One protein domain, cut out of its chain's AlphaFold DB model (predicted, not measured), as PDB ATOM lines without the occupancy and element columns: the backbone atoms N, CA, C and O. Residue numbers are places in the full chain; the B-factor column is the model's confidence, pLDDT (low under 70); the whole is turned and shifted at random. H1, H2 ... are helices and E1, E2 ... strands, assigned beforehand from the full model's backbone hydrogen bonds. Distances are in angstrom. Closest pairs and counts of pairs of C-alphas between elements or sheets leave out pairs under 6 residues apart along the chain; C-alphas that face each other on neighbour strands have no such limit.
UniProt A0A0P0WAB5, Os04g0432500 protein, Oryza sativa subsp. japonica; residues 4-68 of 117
ATOM      1  N   LYS A   4     129.397  92.613  76.438       67.19
ATOM      2  CA  LYS A   4     129.892  92.191  77.763       67.19
ATOM      3  C   LYS A   4     129.528  93.163  78.892       67.19
ATOM      4  O   LYS A   4     129.247  92.725  79.996       67.19
ATOM      5  N   GLN A   5     129.517  94.466  78.603       72.62
ATOM      6  CA  GLN A   5     129.110  95.495  79.569       72.62
ATOM      7  C   GLN A   5     127.599  95.458  79.810       72.62
ATOM      8  O   GLN A   5     127.130  95.865  80.865       72.62
ATOM      9  N   TRP A   6     126.837  94.994  78.816       79.56
ATOM     10  CA  TRP A   6     125.401  94.805  78.941       79.56
ATOM     11  C   TRP A   6     125.057  93.599  79.820       79.56
ATOM     12  O   TRP A   6     124.202  93.732  80.686       79.56
ATOM     13  N   ASP A   7     125.751  92.469  79.650       76.19
ATOM     14  CA  ASP A   7     125.573  91.284  80.505       76.19
ATOM     15  C   ASP A   7     125.872  91.606  81.985       76.19
ATOM     16  O   ASP A   7     125.048  91.341  82.856       76.19
ATOM     17  N   GLU A   8     126.994  92.278  82.262       77.12
ATOM     18  CA  GLU A   8     127.361  92.729  83.617       77.12
ATOM     19  C   GLU A   8     126.328  93.714  84.204       77.12
ATOM     20  O   GLU A   8     125.986  93.670  85.388       77.12
ATOM     21  N   PHE A   9     125.772  94.585  83.359       81.88
ATOM     22  CA  PHE A   9     124.724  95.518  83.761       81.88
ATOM     23  C   PHE A   9     123.419  94.805  84.139       81.88
ATOM     24  O   PHE A   9     122.842  95.118  85.177       81.88
ATOM     25  N   VAL A  10     122.934  93.848  83.341       84.38
ATOM     26  CA  VAL A  10     121.659  93.167  83.636       84.38
ATOM     27  C   VAL A  10     121.757  92.244  84.854       84.38
ATOM     28  O   VAL A  10     120.798  92.145  85.623       84.38
ATOM     29  N   GLU A  11     122.930  91.653  85.100       83.19
ATOM     30  CA  GLU A  11     123.201  90.864  86.309       83.19
ATOM     31  C   GLU A  11     123.024  91.687  87.597       83.19
ATOM     32  O   GLU A  11     122.567  91.157  88.609       83.19
ATOM     33  N   THR A  12     123.261  93.003  87.541       82.81
ATOM     34  CA  THR A  12     123.074  93.930  88.674       82.81
ATOM     35  C   THR A  12     121.608  94.025  89.140       82.81
ATOM     36  O   THR A  12     121.337  94.384  90.284       82.81
ATOM     37  N   PHE A  13     120.645  93.664  88.286       85.56
ATOM     38  CA  PHE A  13     119.203  93.710  88.582       85.56
ATOM     39  C   PHE A  13     118.585  92.320  88.797       85.56
ATOM     40  O   PHE A  13     117.375  92.134  88.617       85.56
ATOM     41  N   ASP A  14     119.414  91.325  89.128       82.06
ATOM     42  CA  ASP A  14     119.034  89.910  89.232       82.06
ATOM     43  C   ASP A  14     118.371  89.375  87.950       82.06
ATOM     44  O   ASP A  14     117.495  88.504  87.984       82.06
ATOM     45  N   ILE A  15     118.748  89.926  86.791       82.81
ATOM     46  CA  ILE A  15     118.264  89.468  85.492       82.81
ATOM     47  C   ILE A  15     119.289  88.482  84.946       82.81
ATOM     48  O   ILE A  15     120.319  88.855  84.395       82.81
ATOM     49  N   SER A  16     118.989  87.196  85.104       78.44
ATOM     50  CA  SER A  16     119.781  86.108  84.538       78.44
ATOM     51  C   SER A  16     119.167  85.595  83.232       78.44
ATOM     52  O   SER A  16     118.013  85.877  82.902       78.44
ATOM     53  N   LYS A  17     119.909  84.748  82.511       74.25
ATOM     54  CA  LYS A  17     119.432  84.078  81.285       74.25
ATOM     55  C   LYS A  17     118.199  83.186  81.495       74.25
ATOM     56  O   LYS A  17     117.553  82.826  80.519       74.25
ATOM     57  N   SER A  18     117.890  82.806  82.738       75.50
ATOM     58  CA  SER A  18     116.688  82.040  83.091       75.50
ATOM     59  C   SER A  18     115.505  82.919  83.509       75.50
ATOM     60  O   SER A  18     114.411  82.396  83.723       75.50
ATOM     61  N   SER A  19     115.700  84.236  83.634       77.06
ATOM     62  CA  SER A  19     114.615  85.170  83.923       77.06
ATOM     63  C   SER A  19     113.663  85.261  82.735       77.06
ATOM     64  O   SER A  19     114.079  85.255  81.577       77.06
ATOM     65  N   GLN A  20     112.371  85.400  83.023       77.38
ATOM     66  CA  GLN A  20     111.390  85.714  81.990       77.38
ATOM     67  C   GLN A  20     111.562  87.171  81.544       77.38
ATOM     68  O   GLN A  20     111.788  88.061  82.368       77.38
ATOM     69  N   LEU A  21     111.506  87.378  80.230       81.25
ATOM     70  CA  LEU A  21     111.692  88.655  79.544       81.25
ATOM     71  C   LEU A  21     110.460  88.935  78.667       81.25
ATOM     72  O   LEU A  21     109.824  87.974  78.234       81.25
ATOM     73  N   PRO A  22     110.154  90.206  78.345       81.00
ATOM     74  CA  PRO A  22     110.817  91.425  78.819       81.00
ATOM     75  C   PRO A  22     110.392  91.823  80.247       81.00
ATOM     76  O   PRO A  22     109.270  91.550  80.669       81.00
ATOM     77  N   LYS A  23     111.301  92.473  80.989       83.12
ATOM     78  CA  LYS A  23     111.115  92.889  82.394       83.12
ATOM     79  C   LYS A  23     111.271  94.405  82.526       83.12
ATOM     80  O   LYS A  23     112.217  94.970  81.979       83.12
ATOM     81  N   LEU A  24     110.358  95.047  83.255       86.44
ATOM     82  CA  LEU A  24     110.366  96.491  83.507       86.44
ATOM     83  C   LEU A  24     110.853  96.786  84.928       86.44
ATOM     84  O   LEU A  24     110.416  96.147  85.885       86.44
ATOM     85  N   ILE A  25     111.746  97.767  85.053       88.38
ATOM     86  CA  ILE A  25     112.299  98.241  86.326       88.38
ATOM     87  C   ILE A  25     112.410  99.767  86.300       88.38
ATOM     88  O   ILE A  25     112.649 100.354  85.243       88.38
ATOM     89  N   VAL A  26     112.265 100.407  87.459       89.69
ATOM     90  CA  VAL A  26     112.620 101.818  87.647       89.69
ATOM     91  C   VAL A  26     113.872 101.891  88.505       89.69
ATOM     92  O   VAL A  26     113.949 101.262  89.557       89.69
ATOM     93  N   TRP A  27     114.861 102.654  88.054       88.25
ATOM     94  CA  TRP A  27     116.118 102.830  88.766       88.25
ATOM     95  C   TRP A  27     116.558 104.291  88.711       88.25
ATOM     96  O   TRP A  27     116.646 104.880  87.635       88.25
ATOM     97  N   ASP A  28     116.836 104.879  89.873       85.25
ATOM     98  CA  ASP A  28     117.217 106.287  90.042       85.25
ATOM     99  C   ASP A  28     118.739 106.493  90.202       85.25
ATOM    100  O   ASP A  28     119.195 107.620  90.413       85.25
ATOM    101  N   ARG A  29     119.524 105.418  90.015       77.88
ATOM    102  CA  ARG A  29     120.981 105.314  90.242       77.88
ATOM    103  C   ARG A  29     121.407 105.133  91.701       77.88
ATOM    104  O   ARG A  29     122.605 105.190  91.976       77.88
ATOM    105  N   ASN A  30     120.477 104.878  92.615       79.12
ATOM    106  CA  ASN A  30     120.808 104.443  93.970       79.12
ATOM    107  C   ASN A  30     121.036 102.923  94.039       79.12
ATOM    108  O   ASN A  30     121.029 102.216  93.034       79.12
ATOM    109  N   GLU A  31     121.257 102.397  95.243       82.50
ATOM    110  CA  GLU A  31     121.445 100.955  95.472       82.50
ATOM    111  C   GLU A  31     120.156 100.131  95.389       82.50
ATOM    112  O   GLU A  31     120.174  98.923  95.621       82.50
ATOM    113  N   GLU A  32     119.028 100.763  95.094       86.69
ATOM    114  CA  GLU A  32     117.728 100.115  95.040       86.69
ATOM    115  C   GLU A  32     117.085 100.372  93.684       86.69
ATOM    116  O   GLU A  32     117.186 101.463  93.127       86.69
ATOM    117  N   TYR A  33     116.411  99.358  93.160       88.00
ATOM    118  CA  TYR A  33     115.532  99.462  92.011       88.00
ATOM    119  C   TYR A  33     114.111  99.081  92.420       88.00
ATOM    120  O   TYR A  33     113.888  98.301  93.346       88.00
ATOM    121  N   GLU A  34     113.139  99.640  91.717       89.00
ATOM    122  CA  GLU A  34     111.723  99.430  91.973       89.00
ATOM    123  C   GLU A  34     111.097  98.589  90.866       89.00
ATOM    124  O   GLU A  34     111.348  98.787  89.674       89.00
ATOM    125  N   VAL A  35     110.252  97.646  91.275       87.69
ATOM    126  CA  VAL A  35     109.438  96.822  90.381       87.69
ATOM    127  C   VAL A  35     107.979  97.018  90.754       87.69
ATOM    128  O   VAL A  35     107.641  96.992  91.933       87.69
ATOM    129  N   VAL A  36     107.110  97.221  89.770       86.06
ATOM    130  CA  VAL A  36     105.671  97.382  90.008       86.06
ATOM    131  C   VAL A  36     105.027  96.007  90.172       86.06
ATOM    132  O   VAL A  36     105.180  95.138  89.308       86.06
ATOM    133  N   GLU A  37     104.306  95.805  91.276       79.31
ATOM    134  CA  GLU A  37     103.639  94.532  91.563       79.31
ATOM    135  C   GLU A  37     102.613  94.187  90.474       79.31
ATOM    136  O   GLU A  37     101.787  95.014  90.084       79.31
ATOM    137  N   GLY A  38     102.663  92.949  89.977       73.69
ATOM    138  CA  GLY A  38     101.772  92.476  88.910       73.69
ATOM    139  C   GLY A  38     102.185  92.883  87.491       73.69
ATOM    140  O   GLY A  38     101.559  92.425  86.542       73.69
ATOM    141  N   SER A  39     103.254  93.670  87.323       69.25
ATOM    142  CA  SER A  39     103.825  94.037  86.013       69.25
ATOM    143  C   SER A  39     105.223  93.442  85.790       69.25
ATOM    144  O   SER A  39     106.014  93.946  84.997       69.25
ATOM    145  N   GLU A  40     105.547  92.359  86.502       65.69
ATOM    146  CA  GLU A  40     106.869  91.718  86.467       65.69
ATOM    147  C   GLU A  40     107.179  91.024  85.131       65.69
ATOM    148  O   GLU A  40     108.335  90.703  84.855       65.69
ATOM    149  N   LYS A  41     106.147  90.770  84.320       67.00
ATOM    150  CA  LYS A  41     106.222  90.075  83.036       67.00
ATOM    151  C   LYS A  41     105.355  90.816  82.037       67.00
ATOM    152  O   LYS A  41     104.192  91.086  82.322       67.00
ATOM    153  N   LEU A  42     105.930  91.120  80.885       69.94
ATOM    154  CA  LEU A  42     105.174  91.614  79.745       69.94
ATOM    155  C   LEU A  42     104.634  90.410  78.967       69.94
ATOM    156  O   LEU A  42     105.413  89.596  78.473       69.94
ATOM    157  N   GLU A  43     103.313  90.281  78.878       70.75
ATOM    158  CA  GLU A  43     102.679  89.264  78.036       70.75
ATOM    159  C   GLU A  43     102.792  89.648  76.553       70.75
ATOM    160  O   GLU A  43     102.808  90.836  76.201       70.75
ATOM    161  N   GLU A  44     102.861  88.642  75.671       63.84
ATOM    162  CA  GLU A  44     102.814  88.818  74.213       63.84
ATOM    163  C   GLU A  44     101.429  89.355  73.803       63.84
ATOM    164  O   GLU A  44     100.491  88.613  73.530       63.84
ATOM    165  N   GLY A  45     101.291  90.681  73.815       74.31
ATOM    166  CA  GLY A  45     100.050  91.402  73.546       74.31
ATOM    167  C   GLY A  45     100.303  92.898  73.378       74.31
ATOM    168  O   GLY A  45     101.351  93.304  72.872       74.31
ATOM    169  N   ASP A  46      99.360  93.740  73.812       79.38
ATOM    170  CA  ASP A  46      99.529  95.196  73.759       79.38
ATOM    171  C   ASP A  46     100.535  95.680  74.815       79.38
ATOM    172  O   ASP A  46     100.202  95.977  75.966       79.38
ATOM    173  N   GLN A  47     101.799  95.739  74.407       80.06
ATOM    174  CA  GLN A  47     102.906  96.205  75.236       80.06
ATOM    175  C   GLN A  47     102.735  97.673  75.658       80.06
ATOM    176  O   GLN A  47     103.175  98.044  76.745       80.06
ATOM    177  N   ALA A  48     102.074  98.512  74.849       84.12
ATOM    178  CA  ALA A  48     101.889  99.928  75.163       84.12
ATOM    179  C   ALA A  48     100.930 100.122  76.347       84.12
ATOM    180  O   ALA A  48     101.203 100.919  77.253       84.12
ATOM    181  N   SER A  49      99.845  99.345  76.387       86.62
ATOM    182  CA  SER A  49      98.934  99.318  77.535       86.62
ATOM    183  C   SER A  49      99.624  98.809  78.802       86.62
ATOM    184  O   SER A  49      99.465  99.404  79.868       86.62
ATOM    185  N   GLN A  50     100.460  97.774  78.695       84.94
ATOM    186  CA  GLN A  50     101.197  97.224  79.840       84.94
ATOM    187  C   GLN A  50     102.239  98.208  80.399       84.94
ATOM    188  O   GLN A  50     102.367  98.344  81.615       84.94
ATOM    189  N   ILE A  51     102.932  98.961  79.537       87.69
ATOM    190  CA  ILE A  51     103.825 100.052  79.967       87.69
ATOM    191  C   ILE A  51     103.027 101.160  80.663       87.69
ATOM    192  O   ILE A  51     103.455 101.680  81.692       87.69
ATOM    193  N   SER A  52     101.855 101.516  80.135       89.31
ATOM    194  CA  SER A  52     101.000 102.545  80.739       89.31
ATOM    195  C   SER A  52     100.531 102.129  82.137       89.31
ATOM    196  O   SER A  52     100.637 102.910  83.082       89.31
ATOM    197  N   GLN A  53     100.103 100.873  82.291       88.12
ATOM    198  CA  GLN A  53      99.709 100.299  83.576       88.12
ATOM    199  C   GLN A  53     100.880 100.232  84.564       88.12
ATOM    200  O   GLN A  53     100.705 100.520  85.750       88.12
ATOM    201  N   PHE A  54     102.081  99.907  84.080       89.38
ATOM    202  CA  PHE A  54     103.302  99.949  84.879       89.38
ATOM    203  C   PHE A  54     103.572 101.366  85.407       89.38
ATOM    204  O   PHE A  54     103.756 101.550  86.608       89.38
ATOM    205  N   LEU A  55     103.540 102.387  84.545       90.31
ATOM    206  CA  LEU A  55     103.772 103.780  84.949       90.31
ATOM    207  C   LEU A  55     102.714 104.283  85.937       90.31
ATOM    208  O   LEU A  55     103.033 105.009  86.881       90.31
ATOM    209  N   GLU A  56     101.459 103.880  85.748       91.25
ATOM    210  CA  GLU A  56     100.382 104.178  86.687       91.25
ATOM    211  C   GLU A  56     100.604 103.490  88.040       91.25
ATOM    212  O   GLU A  56     100.445 104.120  89.085       91.25
ATOM    213  N   GLY A  57     101.033 102.225  88.043       88.94
ATOM    214  CA  GLY A  57     101.406 101.492  89.252       88.94
ATOM    215  C   GLY A  57     102.581 102.129  89.996       88.94
ATOM    216  O   GLY A  57     102.500 102.302  91.213       88.94
ATOM    217  N   TYR A  58     103.613 102.562  89.266       89.00
ATOM    218  CA  TYR A  58     104.745 103.311  89.813       89.00
ATOM    219  C   TYR A  58     104.282 104.615  90.470       89.00
ATOM    220  O   TYR A  58     104.576 104.873  91.635       89.00
ATOM    221  N   ARG A  59     103.469 105.407  89.763       90.00
ATOM    222  CA  ARG A  59     102.926 106.668  90.287       90.00
ATOM    223  C   ARG A  59     102.018 106.465  91.501       90.00
ATOM    224  O   ARG A  59     101.984 107.319  92.383       90.00
ATOM    225  N   ALA A  60     101.280 105.359  91.542       91.69
ATOM    226  CA  ALA A  60     100.432 104.980  92.667       91.69
ATOM    227  C   ALA A  60     101.222 104.429  93.869       91.69
ATOM    228  O   ALA A  60     100.617 104.142  94.899       91.69
ATOM    229  N   GLY A  61     102.545 104.258  93.752       87.19
ATOM    230  CA  GLY A  61     103.395 103.701  94.807       87.19
ATOM    231  C   GLY A  61     103.222 102.195  95.015       87.19
ATOM    232  O   GLY A  61     103.586 101.682  96.069       87.19
ATOM    233  N   ARG A  62     102.666 101.469  94.034       88.06
ATOM    234  CA  ARG A  62     102.534 100.000  94.063       88.06
ATOM    235  C   ARG A  62     103.840  99.337  93.626       88.06
ATOM    236  O   ARG A  62     103.868  98.585  92.650       88.06
ATOM    237  N   THR A  63     104.932  99.690  94.300       88.94
ATOM    238  CA  THR A  63     106.286  99.266  93.948       88.94
ATOM    239  C   THR A  63     106.947  98.489  95.073       88.94
ATOM    240  O   THR A  63     106.801  98.792  96.257       88.94
ATOM    241  N   THR A  64     107.731  97.496  94.675       87.50
ATOM    242  CA  THR A  64     108.573  96.701  95.558       87.50
ATOM    243  C   THR A  64     110.019  97.083  95.308       87.50
ATOM    244  O   THR A  64     110.523  96.964  94.187       87.50
ATOM    245  N   LYS A  65     110.687  97.541  96.366       88.00
ATOM    246  CA  LYS A  65     112.105  97.899  96.336       88.00
ATOM    247  C   LYS A  65     112.962  96.648  96.432       88.00
ATOM    248  O   LYS A  65     112.755  95.807  97.307       88.00
ATOM    249  N   LYS A  66     113.931  96.531  95.535       86.25
ATOM    250  CA  LYS A  66     114.921  95.458  95.511       86.25
ATOM    251  C   LYS A  66     116.310  96.071  95.470       86.25
ATOM    252  O   LYS A  66     116.533  97.074  94.801       86.25
ATOM    253  N   LYS A  67     117.241  95.475  96.209       83.69
ATOM    254  CA  LYS A  67     118.627  95.932  96.230       83.69
ATOM    255  C   LYS A  67     119.322  95.494  94.945       83.69
ATOM    256  O   LYS A  67     119.141  94.356  94.524       83.69
ATOM    257  N   VAL A  68     120.115  96.374  94.343       83.62
ATOM    258  CA  VAL A  68     120.988  95.988  93.232       83.62
ATOM    259  C   VAL A  68     122.042  94.991  93.716       83.62
ATOM    260  O   VAL A  68     122.629  95.146  94.791       83.62
TER     261      VAL A  68
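This is residues 4 to 68 of the 117 residues of the protein "Os04g0432500 protein" of Oryza sativa subsp. japonica (UniProt A0A0P0WAB5). What would one see first, going from the first printed residue? A short helix, H1, stands at one end of the longest span and a longer helix, H2, at the other, with a two-stranded ribbon, E1 and E2, along one side of the space between them. The long stretch of residues 12 to 31 loops through the middle, and residues 53 to 59 of H2 come by one end of the ribbon. What is it made of? The printed part has 65 residues with two named helices and two named strands, in the order H1, E1, H2, E2; the sheet order is E1 - E2, antiparallel. The class is mixed, helices and strands, though only 31 of the 65 residues are in named elements. How large is it? It is compact, with a radius of gyration of the C-alphas of 12.2 A, and the C-alphas span 32 by 27 by 15 A.

How does the first helix stand to the rest? H1, residues 4 to 11, is apart from H2, residues 47 to 59. It is also apart from E2, residues 63 to 67. How do the strands pair? E1, residues 32 to 36, and E2 are antiparallel neighbours, with 149 degrees between their N-to-C directions; C-alphas 34 and 65 face each other at 4.6 A. N 33 and O 66 are within hydrogen-bond range at 2.8 A, and so are N 35 and O 64 at 3.0 A. A short pairing outside the named strands joins residues 26 to 27 with residues 33 to 34 of E1, antiparallel. Where does H2 come near the sheet? It does so with its residues 53 to 59, which make 11 pairs of C-alphas within 10 A with E1 and 3 with E2. The closest C-alphas of E1 and H2 are those of Val 36 and Gly 57, 6.0 A apart, and those of H2 and E2 are Gly 57 and Thr 63, 7.1 A apart. What do the helix backbones show? In H1 and H2 every O i to N i+4 pair is within hydrogen-bond range.

Where does the first element begin? H1 begins at Lys 4, with its C-alpha at (129.892, 92.191, 77.763), and ends at Glu 11; it is 10.9 A long from first to last C-alpha. Which elements follow? E1 runs from Glu 32 to Val 36 over 13.3 A. H2 runs from Gln 47, with its C-alpha at (102.906, 96.205, 75.236), to Arg 59 over 18.3 A and is the longest helix, with 13 residues. Where does the last element end? E2 runs from Thr 63 to Lys 67 over 13.0 A, and C-alpha 67 lies at (118.627, 95.932, 96.230).

How far does the printed part reach? The two C-alphas farthest apart are those of Lys 4 and Ala 60, 35.4 A. The first and last printed C-alphas, Lys 4 and Val 68, are 18.2 A apart. Is it whole, and how long are its links? The printed part has no cut; it is residues 4 to 68 of a full chain of 117 residues. The link from H1 to E1 is long, with 20 residues, the link from E1 to H2 is short, with 10, and the link from H2 to E2 is tight, with 3. Where is the model less sure? The mean pLDDT of the printed part is 82.1, and 6 residues are under 70: residue 4, residues 39 to 42 and residue 44.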